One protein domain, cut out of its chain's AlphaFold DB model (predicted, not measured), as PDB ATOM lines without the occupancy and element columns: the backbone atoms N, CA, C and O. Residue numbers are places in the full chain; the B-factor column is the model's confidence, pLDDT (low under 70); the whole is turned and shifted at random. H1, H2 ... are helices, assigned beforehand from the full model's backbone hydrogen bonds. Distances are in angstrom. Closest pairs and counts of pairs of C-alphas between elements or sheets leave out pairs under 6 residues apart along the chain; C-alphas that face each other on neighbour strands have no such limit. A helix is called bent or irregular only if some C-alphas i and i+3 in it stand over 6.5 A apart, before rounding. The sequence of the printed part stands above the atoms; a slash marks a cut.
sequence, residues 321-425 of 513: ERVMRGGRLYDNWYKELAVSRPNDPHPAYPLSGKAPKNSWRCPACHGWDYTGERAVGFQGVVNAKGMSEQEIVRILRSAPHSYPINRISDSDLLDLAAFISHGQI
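What this domain is: This is residues 321 to 425 of the 513 residues of the protein "Cytochrome c domain-containing protein" of Magnetospirillum sp. UT-4 (UniProt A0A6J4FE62). Three helices make one half of this domain: H4 sits between H1 and H3 and stands at a steep angle to each, while H1 turns sharply partway along. The other half is built mostly of long loops, with the very short helix H2 between two of them and near H1. The printed part has 105 residues with four named helices, in the order H1, H2, H3, H4, and no named strand. The class is all helix, although only 43 of the 105 printed residues are in named elements. The whole is compact and rounded, with a radius of gyration of the C-alphas of 12.8 A and spans of 37 by 29 by 21 A.

How they stand to each other: H1, residues 321 to 336, has a kink of 85 degrees near residue 330. It is irregular: C-alphas 331 and 334 are 9.4 A apart, and its line is a rough one. H2, residues 363 to 366, is close to H1 but not clearly touching it; their closest C-alphas, those of Asp 331 and Pro 363, are 6.3 A apart. H3, residues 389 to 397, is apart from H1 and from H2. H4, residues 410 to 423, touches H1, and their closest C-alphas, those of Gly 326 and Leu 416, are 3.7 A apart. H1 and H4 run opposite ways at a steep tilt of 62 degrees. H4 also touches H3, with the closest C-alphas, those of Glu 389 and Ala 417, 5.0 A apart. H3 and H4 run opposite ways at a steep tilt of 61 degrees. H2 and H4 are apart. Each O i to N i+4 pair is within hydrogen-bond range in H3 and H4, and 10 of 12 are in H1; H2 is too short for such a pair.

Where its parts are: H1, Glu 321 to Glu 336, begins with C-alpha 321 at (-27.334, 24.939, 7.961) and measures 13.6 A from first to last C-alpha. H2, Pro 363 to His 366, measures 4.7 A. H3, Glu 389 to Arg 397, measures 12.4 A and begins with C-alpha 389 at (-13.344, 29.935, 6.160). H4, Asp 410 to Gly 423, measures 18.1 A and ends with C-alpha 423 at (-21.464, 24.870, -0.744). H4 is neither bent nor irregular, but only just: C-alphas 420 and 423 are 6.0 A apart.

The domain as a whole: The two C-alphas farthest apart, those of Glu 321 and Ser 352, are 38.0 A apart. The printed part has no cut. The links are long: residues 337 to 362, residues 367 to 388 and residues 398 to 409. The mean pLDDT of the printed part is 88.0, and it is under 70 at residues 351 to 355 and 374 to 377.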
ATOM      1  N   GLU A 321     -26.642  23.677   7.672       79.31
ATOM      2  CA  GLU A 321     -27.334  24.939   7.961       79.31
ATOM      3  C   GLU A 321     -26.462  26.167   7.662       79.31
ATOM      4  O   GLU A 321     -26.931  27.104   7.015       79.31
ATOM      5  N   ARG A 322     -25.182  26.142   8.061       90.88
ATOM      6  CA  ARG A 322     -24.240  27.233   7.775       90.88
ATOM      7  C   ARG A 322     -24.016  27.403   6.278       90.88
ATOM      8  O   ARG A 322     -24.014  28.528   5.788       90.88
ATOM      9  N   VAL A 323     -23.903  26.301   5.535       87.06
ATOM     10  CA  VAL A 323     -23.787  26.322   4.067       87.06
ATOM     11  C   VAL A 323     -25.055  26.884   3.412       87.06
ATOM     12  O   VAL A 323     -24.976  27.729   2.521       87.06
ATOM     13  N   MET A 324     -26.228  26.465   3.876       86.44
ATOM     14  CA  MET A 324     -27.524  26.905   3.353       86.44
ATOM     15  C   MET A 324     -27.778  28.389   3.621       86.44
ATOM     16  O   MET A 324     -28.109  29.149   2.707       86.44
ATOM     17  N   ARG A 325     -27.541  28.832   4.861       92.88
ATOM     18  CA  ARG A 325     -27.577  30.247   5.235       92.88
ATOM     19  C   ARG A 325     -26.534  31.050   4.467       92.88
ATOM     20  O   ARG A 325     -26.845  32.127   3.965       92.88
ATOM     21  N   GLY A 326     -25.331  30.507   4.302       96.00
ATOM     22  CA  GLY A 326     -24.268  31.088   3.491       96.00
ATOM     23  C   GLY A 326     -24.675  31.331   2.038       96.00
ATOM     24  O   GLY A 326     -24.369  32.393   1.496       96.00
ATOM     25  N   GLY A 327     -25.426  30.412   1.426       95.44
ATOM     26  CA  GLY A 327     -26.006  30.600   0.094       95.44
ATOM     27  C   GLY A 327     -26.982  31.781   0.049       95.44
ATOM     28  O   GLY A 327     -26.856  32.668  -0.796       95.44
ATOM     29  N   ARG A 328     -27.887  31.901   1.026       96.00
ATOM     30  CA  ARG A 328     -28.793  33.066   1.108       96.00
ATOM     31  C   ARG A 328     -28.063  34.381   1.381       96.00
ATOM     32  O   ARG A 328     -28.449  35.420   0.842       96.00
ATOM     33  N   LEU A 329     -26.993  34.352   2.175       97.06
ATOM     34  CA  LEU A 329     -26.117  35.507   2.380       97.06
ATOM     35  C   LEU A 329     -25.406  35.903   1.078       97.06
ATOM     36  O   LEU A 329     -25.344  37.095   0.765       97.06
ATOM     37  N   TYR A 330     -24.936  34.922   0.297       97.31
ATOM     38  CA  TYR A 330     -24.344  35.146  -1.020       97.31
ATOM     39  C   TYR A 330     -25.338  35.867  -1.929       97.31
ATOM     40  O   TYR A 330     -25.016  36.910  -2.493       97.31
ATOM     41  N   ASP A 331     -26.575  35.374  -2.004       95.94
ATOM     42  CA  ASP A 331     -27.664  36.013  -2.734       95.94
ATOM     43  C   ASP A 331     -27.922  37.448  -2.252       95.94
ATOM     44  O   ASP A 331     -27.777  38.400  -3.026       95.94
ATOM     45  N   ASN A 332     -28.352  37.623  -1.000       95.50
ATOM     46  CA  ASN A 332     -28.744  38.919  -0.464       95.50
ATOM     47  C   ASN A 332     -28.625  38.975   1.065       95.50
ATOM     48  O   ASN A 332     -29.623  38.908   1.787       95.50
ATOM     49  N   TRP A 333     -27.398  39.183   1.544       96.00
ATOM     50  CA  TRP A 333     -27.100  39.268   2.972       96.00
ATOM     51  C   TRP A 333     -27.929  40.310   3.729       96.00
ATOM     52  O   TRP A 333     -28.366  40.039   4.838       96.00
ATOM     53  N   TYR A 334     -28.203  41.488   3.161       94.94
ATOM     54  CA  TYR A 334     -28.955  42.509   3.897       94.94
ATOM     55  C   TYR A 334     -30.444  42.155   4.019       94.94
ATOM     56  O   TYR A 334     -31.070  42.533   5.005       94.94
ATOM     57  N   LYS A 335     -31.006  41.390   3.069       94.19
ATOM     58  CA  LYS A 335     -32.353  40.817   3.221       94.19
ATOM     59  C   LYS A 335     -32.354  39.679   4.246       94.19
ATOM     60  O   LYS A 335     -33.222  39.678   5.109       94.19
ATOM     61  N   GLU A 336     -31.383  38.768   4.181       94.75
ATOM     62  CA  GLU A 336     -31.263  37.638   5.120       94.75
ATOM     63  C   GLU A 336     -31.069  38.098   6.571       94.75
ATOM     64  O   GLU A 336     -31.679  37.552   7.483       94.75
ATOM     65  N   LEU A 337     -30.260  39.138   6.791       94.62
ATOM     66  CA  LEU A 337     -30.006  39.703   8.120       94.62
ATOM     67  C   LEU A 337     -31.060  40.731   8.561       94.62
ATOM     68  O   LEU A 337     -30.916  41.323   9.627       94.62
ATOM     69  N   ALA A 338     -32.083  40.989   7.738       94.00
ATOM     70  CA  ALA A 338     -33.103  42.011   7.977       94.00
ATOM     71  C   ALA A 338     -32.527  43.411   8.302       94.00
ATOM     72  O   ALA A 338     -33.085  44.169   9.097       94.00
ATOM     73  N   VAL A 339     -31.411  43.783   7.664       92.75
ATOM     74  CA  VAL A 339     -30.779  45.102   7.812       92.75
ATOM     75  C   VAL A 339     -31.023  45.975   6.586       92.75
ATOM     76  O   VAL A 339     -31.287  45.508   5.477       92.75
ATOM     77  N   SER A 340     -30.910  47.292   6.761       90.44
ATOM     78  CA  SER A 340     -31.043  48.214   5.633       90.44
ATOM     79  C   SER A 340     -29.968  47.948   4.574       90.44
ATOM     80  O   SER A 340     -28.789  47.735   4.874       90.44
ATOM     81  N   ARG A 341     -30.367  48.007   3.303       90.31
ATOM     82  CA  ARG A 341     -29.433  48.013   2.175       90.31
ATOM     83  C   ARG A 341     -28.512  49.240   2.282       90.31
ATOM     84  O   ARG A 341     -29.017  50.331   2.551       90.31
ATOM     85  N   PRO A 342     -27.194  49.114   2.058       88.94
ATOM     86  CA  PRO A 342     -26.327  50.283   1.926       88.94
ATOM     87  C   PRO A 342     -26.783  51.203   0.778       88.94
ATOM     88  O   PRO A 342     -27.221  50.735  -0.277       88.94
ATOM     89  N   ASN A 343     -26.720  52.518   0.997       85.94
ATOM     90  CA  ASN A 343     -27.149  53.501  -0.002       85.94
ATOM     91  C   ASN A 343     -26.079  53.738  -1.067       85.94
ATOM     92  O   ASN A 343     -26.421  53.881  -2.243       85.94
ATOM     93  N   ASP A 344     -24.816  53.726  -0.652       86.81
ATOM     94  CA  ASP A 344     -23.671  53.897  -1.534       86.81
ATOM     95  C   ASP A 344     -23.387  52.618  -2.334       86.81
ATOM     96  O   ASP A 344     -23.703  51.515  -1.873       86.81
ATOM     97  N   PRO A 345     -22.787  52.727  -3.530       87.12
ATOM     98  CA  PRO A 345     -22.274  51.576  -4.263       87.12
ATOM     99  C   PRO A 345     -21.237  50.790  -3.459       87.12
ATOM    100  O   PRO A 345     -20.516  51.352  -2.636       87.12
ATOM    101  N   HIS A 346     -21.133  49.488  -3.723       89.06
ATOM    102  CA  HIS A 346     -20.066  48.680  -3.134       89.06
ATOM    103  C   HIS A 346     -18.683  49.193  -3.600       89.06
ATOM    104  O   HIS A 346     -18.524  49.409  -4.803       89.06
ATOM    105  N   PRO A 347     -17.673  49.359  -2.715       85.69
ATOM    106  CA  PRO A 347     -16.393  49.998  -3.058       85.69
ATOM    107  C   PRO A 347     -15.631  49.326  -4.205       85.69
ATOM    108  O   PRO A 347     -14.988  50.000  -5.003       85.69
ATOM    109  N   ALA A 348     -15.726  47.998  -4.312       84.19
ATOM    110  CA  ALA A 348     -15.129  47.244  -5.412       84.19
ATOM    111  C   ALA A 348     -15.814  47.452  -6.778       84.19
ATOM    112  O   ALA A 348     -15.240  47.061  -7.789       84.19
ATOM    113  N   TYR A 349     -17.030  48.011  -6.834       81.81
ATOM    114  CA  TYR A 349     -17.809  48.109  -8.071       81.81
ATOM    115  C   TYR A 349     -17.286  49.247  -8.972       81.81
ATOM    116  O   TYR A 349     -17.140  50.372  -8.488       81.81
ATOM    117  N   PRO A 350     -17.030  49.019 -10.276       70.75
ATOM    118  CA  PRO A 350     -16.499  50.055 -11.160       70.75
ATOM    119  C   PRO A 350     -17.471  51.238 -11.290       70.75
ATOM    120  O   PRO A 350     -18.647  51.068 -11.611       70.75
ATOM    121  N   LEU A 351     -16.969  52.459 -11.065       62.28
ATOM    122  CA  LEU A 351     -17.755  53.706 -11.043       62.28
ATOM    123  C   LEU A 351     -18.064  54.291 -12.438       62.28
ATOM    124  O   LEU A 351     -18.501  55.437 -12.551       62.28
ATOM    125  N   SER A 352     -17.871  53.536 -13.522       58.94
ATOM    126  CA  SER A 352     -18.237  53.979 -14.872       58.94
ATOM    127  C   SER A 352     -19.747  53.821 -15.102       58.94
ATOM    128  O   SER A 352     -20.199  52.845 -15.696       58.94
ATOM    129  N   GLY A 353     -20.541  54.775 -14.605       60.69
ATOM    130  CA  GLY A 353     -22.001  54.823 -14.760       60.69
ATOM    131  C   GLY A 353     -22.773  54.711 -13.440       60.69
ATOM    132  O   GLY A 353     -22.199  54.763 -12.354       60.69
ATOM    133  N   LYS A 354     -24.108  54.582 -13.510       58.50
ATOM    134  CA  LYS A 354     -24.924  54.323 -12.311       58.50
ATOM    135  C   LYS A 354     -24.646  52.901 -11.831       58.50
ATOM    136  O   LYS A 354     -25.102  51.949 -12.460       58.50
ATOM    137  N   ALA A 355     -23.943  52.772 -10.708       65.62
ATOM    138  CA  ALA A 355     -23.766  51.487 -10.053       65.62
ATOM    139  C   ALA A 355     -25.137  50.854  -9.766       65.62
ATOM    140  O   ALA A 355     -26.085  51.551  -9.373       65.62
ATOM    141  N   PRO A 356     -25.279  49.541  -9.972       71.75
ATOM    142  CA  PRO A 356     -26.571  48.912  -9.858       71.75
ATOM    143  C   PRO A 356     -26.999  48.898  -8.384       71.75
ATOM    144  O   PRO A 356     -26.181  48.789  -7.462       71.75
ATOM    145  N   LYS A 357     -28.314  49.025  -8.148       77.31
ATOM    146  CA  LYS A 357     -28.906  49.112  -6.794       77.31
ATOM    147  C   LYS A 357     -28.530  47.926  -5.897       77.31
ATOM    148  O   LYS A 357     -28.665  48.013  -4.680       77.31
ATOM    149  N   ASN A 358     -28.078  46.833  -6.496       85.50
ATOM    150  CA  ASN A 358     -27.727  45.566  -5.884       85.50
ATOM    151  C   ASN A 358     -26.212  45.276  -5.859       85.50
ATOM    152  O   ASN A 358     -25.848  44.129  -5.630       85.50
ATOM    153  N   SER A 359     -25.345  46.279  -6.055       88.56
ATOM    154  CA  SER A 359     -23.872  46.126  -6.062       88.56
ATOM    155  C   SER A 359     -23.271  45.499  -4.794       88.56
ATOM    156  O   SER A 359     -22.158  44.995  -4.844       88.56
ATOM    157  N   TRP A 360     -24.002  45.483  -3.674       92.12
ATOM    158  CA  TRP A 360     -23.589  44.838  -2.418       92.12
ATOM    159  C   TRP A 360     -23.918  43.341  -2.312       92.12
ATOM    160  O   TRP A 360     -23.607  42.726  -1.291       92.12
ATOM    161  N   ARG A 361     -24.579  42.758  -3.316       93.06
ATOM    162  CA  ARG A 361     -24.861  41.317  -3.387       93.06
ATOM    163  C   ARG A 361     -23.702  40.615  -4.085       93.06
ATOM    164  O   ARG A 361     -23.300  41.060  -5.158       93.06
ATOM    165  N   CYS A 362     -23.231  39.493  -3.546       94.06
ATOM    166  CA  CYS A 362     -22.140  38.723  -4.147       94.06
ATOM    167  C   CYS A 362     -22.373  38.376  -5.634       94.06
ATOM    168  O   CYS A 362     -21.464  38.632  -6.426       94.06
ATOM    169  N   PRO A 363     -23.561  37.907  -6.082       92.44
ATOM    170  CA  PRO A 363     -23.781  37.572  -7.488       92.44
ATOM    171  C   PRO A 363     -23.749  38.781  -8.433       92.44
ATOM    172  O   PRO A 363     -23.651  38.578  -9.637       92.44
ATOM    173  N   ALA A 364     -23.797  40.027  -7.937       88.94
ATOM    174  CA  ALA A 364     -23.642  41.213  -8.789       88.94
ATOM    175  C   ALA A 364     -22.211  41.376  -9.337       88.94
ATOM    176  O   ALA A 364     -22.030  42.042 -10.354       88.94
ATOM    177  N   CYS A 365     -21.221  40.775  -8.668       87.88
ATOM    178  CA  CYS A 365     -19.825  40.739  -9.106       87.88
ATOM    179  C   CYS A 365     -19.400  39.312  -9.485       87.88
ATOM    180  O   CYS A 365     -18.787  39.087 -10.521       87.88
ATOM    181  N   HIS A 366     -19.762  38.326  -8.666       90.88
ATOM    182  CA  HIS A 366     -19.280  36.948  -8.783       90.88
ATOM    183  C   HIS A 366     -20.196  36.025  -9.602       90.88
ATOM    184  O   HIS A 366     -19.867  34.855  -9.799       90.88
ATOM    185  N   GLY A 367     -21.318  36.551 -10.104       90.62
ATOM    186  CA  GLY A 367     -22.270  35.815 -10.930       90.62
ATOM    187  C   GLY A 367     -23.139  34.832 -10.143       90.62
ATOM    188  O   GLY A 367     -22.840  34.438  -9.015       90.62
ATOM    189  N   TRP A 368     -24.250  34.418 -10.747       92.44
ATOM    190  CA  TRP A 368     -25.092  33.345 -10.201       92.44
ATOM    191  C   TRP A 368     -24.548  31.952 -10.496       92.44
ATOM    192  O   TRP A 368     -24.920  31.002  -9.818       92.44
ATOM    193  N   ASP A 369     -23.664  31.835 -11.484       90.62
ATOM    194  CA  ASP A 369     -22.957  30.605 -11.830       90.62
ATOM    195  C   ASP A 369     -21.628  30.432 -11.083       90.62
ATOM    196  O   ASP A 369     -20.917  29.454 -11.303       90.62
ATOM    197  N   TYR A 370     -21.304  31.386 -10.204       92.88
ATOM    198  CA  TYR A 370     -20.079  31.455  -9.411       92.88
ATOM    199  C   TYR A 370     -18.795  31.655 -10.223       92.88
ATOM    200  O   TYR A 370     -17.719  31.715  -9.624       92.88
ATOM    201  N   THR A 371     -18.869  31.779 -11.555       88.00
ATOM    202  CA  THR A 371     -17.684  31.899 -12.424       88.00
ATOM    203  C   THR A 371     -17.250  33.345 -12.670       88.00
ATOM    204  O   THR A 371     -16.149  33.575 -13.176       88.00
ATOM    205  N   GLY A 372     -18.041  34.314 -12.196       82.31
ATOM    206  CA  GLY A 372     -17.758  35.746 -12.279       82.31
ATOM    207  C   GLY A 372     -18.510  36.440 -13.410       82.31
ATOM    208  O   GLY A 372     -18.827  35.838 -14.434       82.31
ATOM    209  N   GLU A 373     -18.791  37.734 -13.240       70.81
ATOM    210  CA  GLU A 373     -19.417  38.533 -14.294       70.81
ATOM    211  C   GLU A 373     -18.367  39.011 -15.308       70.81
ATOM    212  O   GLU A 373     -17.653  40.003 -15.105       70.81
ATOM    213  N   ARG A 374     -18.289  38.292 -16.433       60.53
ATOM    214  CA  ARG A 374     -17.311  38.537 -17.503       60.53
ATOM    215  C   ARG A 374     -17.452  39.924 -18.127       60.53
ATOM    216  O   ARG A 374     -16.448  40.472 -18.570       60.53
ATOM    217  N   ALA A 375     -18.655  40.506 -18.136       58.62
ATOM    218  CA  ALA A 375     -18.894  41.820 -18.731       58.62
ATOM    219  C   ALA A 375     -18.237  42.981 -17.957       58.62
ATOM    220  O   ALA A 375     -17.952  44.018 -18.552       58.62
ATOM    221  N   VAL A 376     -17.977  42.814 -16.655       64.44
ATOM    222  CA  VAL A 376     -17.333  43.836 -15.802       64.44
ATOM    223  C   VAL A 376     -15.982  43.392 -15.225       64.44
ATOM    224  O   VAL A 376     -15.361  44.142 -14.477       64.44
ATOM    225  N   GLY A 377     -15.496  42.203 -15.602       69.31
ATOM    226  CA  GLY A 377     -14.145  41.727 -15.284       69.31
ATOM    227  C   GLY A 377     -13.952  41.197 -13.861       69.31
ATOM    228  O   GLY A 377     -12.812  41.046 -13.421       69.31
ATOM    229  N   PHE A 378     -15.031  40.903 -13.133       80.25
ATOM    230  CA  PHE A 378     -14.930  40.308 -11.802       80.25
ATOM    231  C   PHE A 378     -14.674  38.804 -11.876       80.25
ATOM    232  O   PHE A 378     -15.296  38.081 -12.653       80.25
ATOM    233  N   GLN A 379     -13.769  38.330 -11.021       84.25
ATOM    234  CA  GLN A 379     -13.499  36.904 -10.866       84.25
ATOM    235  C   GLN A 379     -14.634  36.218 -10.106       84.25
ATOM    236  O   GLN A 379     -15.201  36.781  -9.169       84.25
ATOM    237  N   GLY A 380     -14.945  34.984 -10.491       87.81
ATOM    238  CA  GLY A 380     -15.865  34.129  -9.755       87.81
ATOM    239  C   GLY A 380     -15.331  33.670  -8.401       87.81
ATOM    240  O   GLY A 380     -14.138  33.768  -8.114       87.81
ATOM    241  N   VAL A 381     -16.219  33.106  -7.584       93.25
ATOM    242  CA  VAL A 381     -15.858  32.484  -6.302       93.25
ATOM    243  C   VAL A 381     -15.435  31.018  -6.445       93.25
ATOM    244  O   VAL A 381     -14.957  30.434  -5.477       93.25
ATOM    245  N   VAL A 382     -15.530  30.418  -7.639       88.19
ATOM    246  CA  VAL A 382     -15.124  29.015  -7.893       88.19
ATOM    247  C   VAL A 382     -13.711  28.672  -7.419       88.19
ATOM    248  O   VAL A 382     -13.487  27.566  -6.933       88.19
ATOM    249  N   ASN A 383     -12.777  29.622  -7.488       85.81
ATOM    250  CA  ASN A 383     -11.385  29.420  -7.070       85.81
ATOM    251  C   ASN A 383     -11.195  29.413  -5.544       85.81
ATOM    252  O   ASN A 383     -10.113  29.089  -5.070       85.81
ATOM    253  N   ALA A 384     -12.225  29.777  -4.775       90.81
ATOM    254  CA  ALA A 384     -12.202  29.752  -3.316       90.81
ATOM    255  C   ALA A 384     -12.720  28.426  -2.727       90.81
ATOM    256  O   ALA A 384     -12.747  28.277  -1.506       90.81
ATOM    257  N   LYS A 385     -13.107  27.448  -3.564       88.75
ATOM    258  CA  LYS A 385     -13.473  26.099  -3.102       88.75
ATOM    259  C   LYS A 385     -12.318  25.472  -2.314       88.75
ATOM    260  O   LYS A 385     -11.196  25.401  -2.809       88.75
ATOM    261  N   GLY A 386     -12.597  25.007  -1.097       82.94
ATOM    262  CA  GLY A 386     -11.604  24.408  -0.200       82.94
ATOM    263  C   GLY A 386     -10.681  25.401   0.518       82.94
ATOM    264  O   GLY A 386      -9.854  24.972   1.321       82.94
ATOM    265  N   MET A 387     -10.814  26.711   0.279       91.06
ATOM    266  CA  MET A 387     -10.107  27.738   1.052       91.06
ATOM    267  C   MET A 387     -10.629  27.763   2.496       91.06
ATOM    268  O   MET A 387     -11.814  27.523   2.739       91.06
ATOM    269  N   SER A 388      -9.767  28.055   3.475       93.56
ATOM    270  CA  SER A 388     -10.209  28.121   4.875       93.56
ATOM    271  C   SER A 388     -11.254  29.225   5.082       93.56
ATOM    272  O   SER A 388     -11.125  30.328   4.543       93.56
ATOM    273  N   GLU A 389     -12.278  28.959   5.899       93.31
ATOM    274  CA  GLU A 389     -13.344  29.935   6.160       93.31
ATOM    275  C   GLU A 389     -12.783  31.250   6.721       93.31
ATOM    276  O   GLU A 389     -13.199  32.334   6.320       93.31
ATOM    277  N   GLN A 390     -11.773  31.175   7.597       92.88
ATOM    278  CA  GLN A 390     -11.142  32.361   8.183       92.88
ATOM    279  C   GLN A 390     -10.371  33.190   7.147       92.88
ATOM    280  O   GLN A 390     -10.290  34.413   7.270       92.88
ATOM    281  N   GLU A 391      -9.792  32.555   6.128       94.88
ATOM    282  CA  GLU A 391      -9.141  33.264   5.027       94.88
ATOM    283  C   GLU A 391     -10.157  33.983   4.142       94.88
ATOM    284  O   GLU A 391      -9.957  35.159   3.834       94.88
ATOM    285  N   ILE A 392     -11.287  33.341   3.834       96.31
ATOM    286  CA  ILE A 392     -12.389  33.978   3.103       96.31
ATOM    287  C   ILE A 392     -12.935  35.177   3.891       96.31
ATOM    288  O   ILE A 392     -13.064  36.267   3.335       96.31
ATOM    289  N   VAL A 393     -13.180  35.032   5.200       96.88
ATOM    290  CA  VAL A 393     -13.601  36.150   6.068       96.88
ATOM    291  C   VAL A 393     -12.585  37.295   6.014       96.88
ATOM    292  O   VAL A 393     -12.967  38.455   5.859       96.88
ATOM    293  N   ARG A 394     -11.281  36.990   6.076       95.81
ATOM    294  CA  ARG A 394     -10.214  37.999   5.982       95.81
ATOM    295  C   ARG A 394     -10.258  38.753   4.651       95.81
ATOM    296  O   ARG A 394     -10.105  39.975   4.651       95.81
ATOM    297  N   ILE A 395     -10.503  38.057   3.540       94.88
ATOM    298  CA  ILE A 395     -10.669  38.662   2.208       94.88
ATOM    299  C   ILE A 395     -11.903  39.575   2.174       94.88
ATOM    300  O   ILE A 395     -11.812  40.698   1.678       94.88
ATOM    301  N   LEU A 396     -13.033  39.136   2.737       95.31
ATOM    302  CA  LEU A 396     -14.284  39.907   2.773       95.31
ATOM    303  C   LEU A 396     -14.179  41.163   3.657       95.31
ATOM    304  O   LEU A 396     -14.803  42.188   3.371       95.31
ATOM    305  N   ARG A 397     -13.361  41.122   4.713       94.19
ATOM    306  CA  ARG A 397     -13.064  42.286   5.565       94.19
ATOM    307  C   ARG A 397     -12.056  43.253   4.941       94.19
ATOM    308  O   ARG A 397     -12.074  44.439   5.262       94.19
ATOM    309  N   SER A 398     -11.190  42.770   4.057       93.38
ATOM    310  CA  SER A 398     -10.127  43.569   3.442       93.38
ATOM    311  C   SER A 398     -10.622  44.348   2.223       93.38
ATOM    312  O   SER A 398     -11.635  44.010   1.607       93.38
ATOM    313  N   ALA A 399      -9.901  45.409   1.850       89.38
ATOM    314  CA  ALA A 399     -10.134  46.082   0.575       89.38
ATOM    315  C   ALA A 399      -9.900  45.095  -0.596       89.38
ATOM    316  O   ALA A 399      -8.971  44.290  -0.521       89.38
ATOM    317  N   PRO A 400     -10.711  45.140  -1.671       86.50
ATOM    318  CA  PRO A 400     -11.722  46.160  -1.961       86.50
ATOM    319  C   PRO A 400     -13.142  45.837  -1.445       86.50
ATOM    320  O   PRO A 400     -14.059  46.606  -1.721       86.50
ATOM    321  N   HIS A 401     -13.354  44.722  -0.731       91.75
ATOM    322  CA  HIS A 401     -14.677  44.350  -0.209       91.75
ATOM    323  C   HIS A 401     -15.101  45.226   0.965       91.75
ATOM    324  O   HIS A 401     -16.131  45.893   0.914       91.75
ATOM    325  N   SER A 402     -14.272  45.244   2.010       91.44
ATOM    326  CA  SER A 402     -14.471  46.073   3.198       91.44
ATOM    327  C   SER A 402     -15.876  45.942   3.807       91.44
ATOM    328  O   SER A 402     -16.471  46.941   4.222       91.44
ATOM    329  N   TYR A 403     -16.413  44.715   3.882       92.06
ATOM    330  CA  TYR A 403     -17.710  44.470   4.515       92.06
ATOM    331  C   TYR A 403     -17.676  44.945   5.976       92.06
ATOM    332  O   TYR A 403     -16.836  44.475   6.753       92.06
ATOM    333  N   PRO A 404     -18.571  45.859   6.387       87.50
ATOM    334  CA  PRO A 404     -18.432  46.525   7.672       87.50
ATOM    335  C   PRO A 404     -18.959  45.648   8.817       87.50
ATOM    336  O   PRO A 404     -20.066  45.107   8.760       87.50
ATOM    337  N   ILE A 405     -18.158  45.521   9.880       87.56
ATOM    338  CA  ILE A 405     -18.426  44.622  11.021       87.56
ATOM    339  C   ILE A 405     -19.728  44.941  11.766       87.56
ATOM    340  O   ILE A 405     -20.350  44.057  12.340       87.56
ATOM    341  N   ASN A 406     -20.183  46.193  11.708       86.56
ATOM    342  CA  ASN A 406     -21.433  46.641  12.323       86.56
ATOM    343  C   ASN A 406     -22.692  46.340  11.484       86.56
ATOM    344  O   ASN A 406     -23.790  46.681  11.917       86.56
ATOM    345  N   ARG A 407     -22.559  45.765  10.280       88.94
ATOM    346  CA  ARG A 407     -23.697  45.410   9.404       88.94
ATOM    347  C   ARG A 407     -23.776  43.916   9.115       88.94
ATOM    348  O   ARG A 407     -24.875  43.410   8.928       88.94
ATOM    349  N   ILE A 408     -22.629  43.245   9.054       94.25
ATOM    350  CA  ILE A 408     -22.504  41.798   8.880       94.25
ATOM    351  C   ILE A 408     -21.412  41.312   9.831       94.25
ATOM    352  O   ILE A 408     -20.271  41.778   9.746       94.25
ATOM    353  N   SER A 409     -21.763  40.450  10.786       94.12
ATOM    354  CA  SER A 409     -20.839  39.988  11.830       94.12
ATOM    355  C   SER A 409     -19.819  38.988  11.276       94.12
ATOM    356  O   SER A 409     -19.976  38.480  10.168       94.12
ATOM    357  N   ASP A 410     -18.755  38.693  12.027       91.50
ATOM    358  CA  ASP A 410     -17.805  37.647  11.615       91.50
ATOM    359  C   ASP A 410     -18.467  36.265  11.583       91.50
ATOM    360  O   ASP A 410     -18.131  35.461  10.722       91.50
ATOM    361  N   SER A 411     -19.463  36.014  12.440       90.38
ATOM    362  CA  SER A 411     -20.263  34.785  12.386       90.38
ATOM    363  C   SER A 411     -21.056  34.682  11.082       90.38
ATOM    364  O   SER A 411     -21.096  33.624  10.469       90.38
ATOM    365  N   ASP A 412     -21.647  35.786  10.618       96.25
ATOM    366  CA  ASP A 412     -22.363  35.807   9.337       96.25
ATOM    367  C   ASP A 412     -21.407  35.592   8.163       96.25
ATOM    368  O   ASP A 412     -21.708  34.848   7.230       96.25
ATOM    369  N   LEU A 413     -20.226  36.213   8.214       97.25
ATOM    370  CA  LEU A 413     -19.210  35.996   7.191       97.25
ATOM    371  C   LEU A 413     -18.647  34.576   7.220       97.25
ATOM    372  O   LEU A 413     -18.272  34.078   6.167       97.25
ATOM    373  N   LEU A 414     -18.603  33.920   8.379       94.88
ATOM    374  CA  LEU A 414     -18.220  32.516   8.490       94.88
ATOM    375  C   LEU A 414     -19.254  31.596   7.825       94.88
ATOM    376  O   LEU A 414     -18.864  30.616   7.200       94.88
ATOM    377  N   ASP A 415     -20.550  31.897   7.893       95.38
ATOM    378  CA  ASP A 415     -21.574  31.125   7.168       95.38
ATOM    379  C   ASP A 415     -21.484  31.355   5.656       95.38
ATOM    380  O   ASP A 415     -21.470  30.408   4.869       95.38
ATOM    381  N   LEU A 416     -21.324  32.615   5.237       97.94
ATOM    382  CA  LEU A 416     -21.039  32.951   3.840       97.94
ATOM    383  C   LEU A 416     -19.762  32.251   3.342       97.94
ATOM    384  O   LEU A 416     -19.735  31.727   2.229       97.94
ATOM    385  N   ALA A 417     -18.719  32.193   4.170       97.56
ATOM    386  CA  ALA A 417     -17.475  31.504   3.862       97.56
ATOM    387  C   ALA A 417     -17.650  29.982   3.772       97.56
ATOM    388  O   ALA A 417     -17.067  29.376   2.875       97.56
ATOM    389  N   ALA A 418     -18.485  29.375   4.621       92.94
ATOM    390  CA  ALA A 418     -18.824  27.955   4.534       92.94
ATOM    391  C   ALA A 418     -19.465  27.627   3.175       92.94
ATOM    392  O   ALA A 418     -19.071  26.667   2.508       92.94
ATOM    393  N   PHE A 419     -20.391  28.469   2.703       96.69
ATOM    394  CA  PHE A 419     -20.957  28.342   1.359       96.69
ATOM    395  C   PHE A 419     -19.905  28.525   0.255       96.69
ATOM    396  O   PHE A 419     -19.811  27.696  -0.650       96.69
ATOM    397  N   ILE A 420     -19.092  29.582   0.331       97.12
ATOM    398  CA  ILE A 420     -18.058  29.856  -0.675       97.12
ATOM    399  C   ILE A 420     -17.038  28.708  -0.734       97.12
ATOM    400  O   ILE A 420     -16.640  28.311  -1.822       97.12
ATOM    401  N   SER A 421     -16.629  28.131   0.390       93.19
ATOM    402  CA  SER A 421     -15.618  27.070   0.384       93.19
ATOM    403  C   SER A 421     -16.188  25.696   0.023       93.19
ATOM    404  O   SER A 421     -15.549  24.935  -0.709       93.19
ATOM    405  N   HIS A 422     -17.396  25.380   0.500       87.75
ATOM    406  CA  HIS A 422     -17.915  24.007   0.511       87.75
ATOM    407  C   HIS A 422     -19.286  23.838  -0.160       87.75
ATOM    408  O   HIS A 422     -19.639  22.728  -0.542       87.75
ATOM    409  N   GLY A 423     -20.059  24.914  -0.319       87.06
ATOM    410  CA  GLY A 423     -21.464  24.870  -0.744       87.06
ATOM    411  C   GLY A 423     -21.740  25.128  -2.222       87.06
ATOM    412  O   GLY A 423     -22.861  24.921  -2.676       87.06
ATOM    413  N   GLN A 424     -20.758  25.599  -2.990       91.94
ATOM    414  CA  GLN A 424     -20.961  25.934  -4.402       91.94
ATOM    415  C   GLN A 424     -21.327  24.704  -5.257       91.94
ATOM    416  O   GLN A 424     -20.589  23.717  -5.281       91.94
ATOM    417  N   ILE A 425     -22.385  24.817  -6.064       87.88
ATOM    418  CA  ILE A 425     -22.822  23.780  -7.019       87.88
ATOM    419  C   ILE A 425     -22.270  24.020  -8.426       87.88
ATOM    420  O   ILE A 425     -22.107  25.164  -8.849       87.88
TER     421      ILE A 425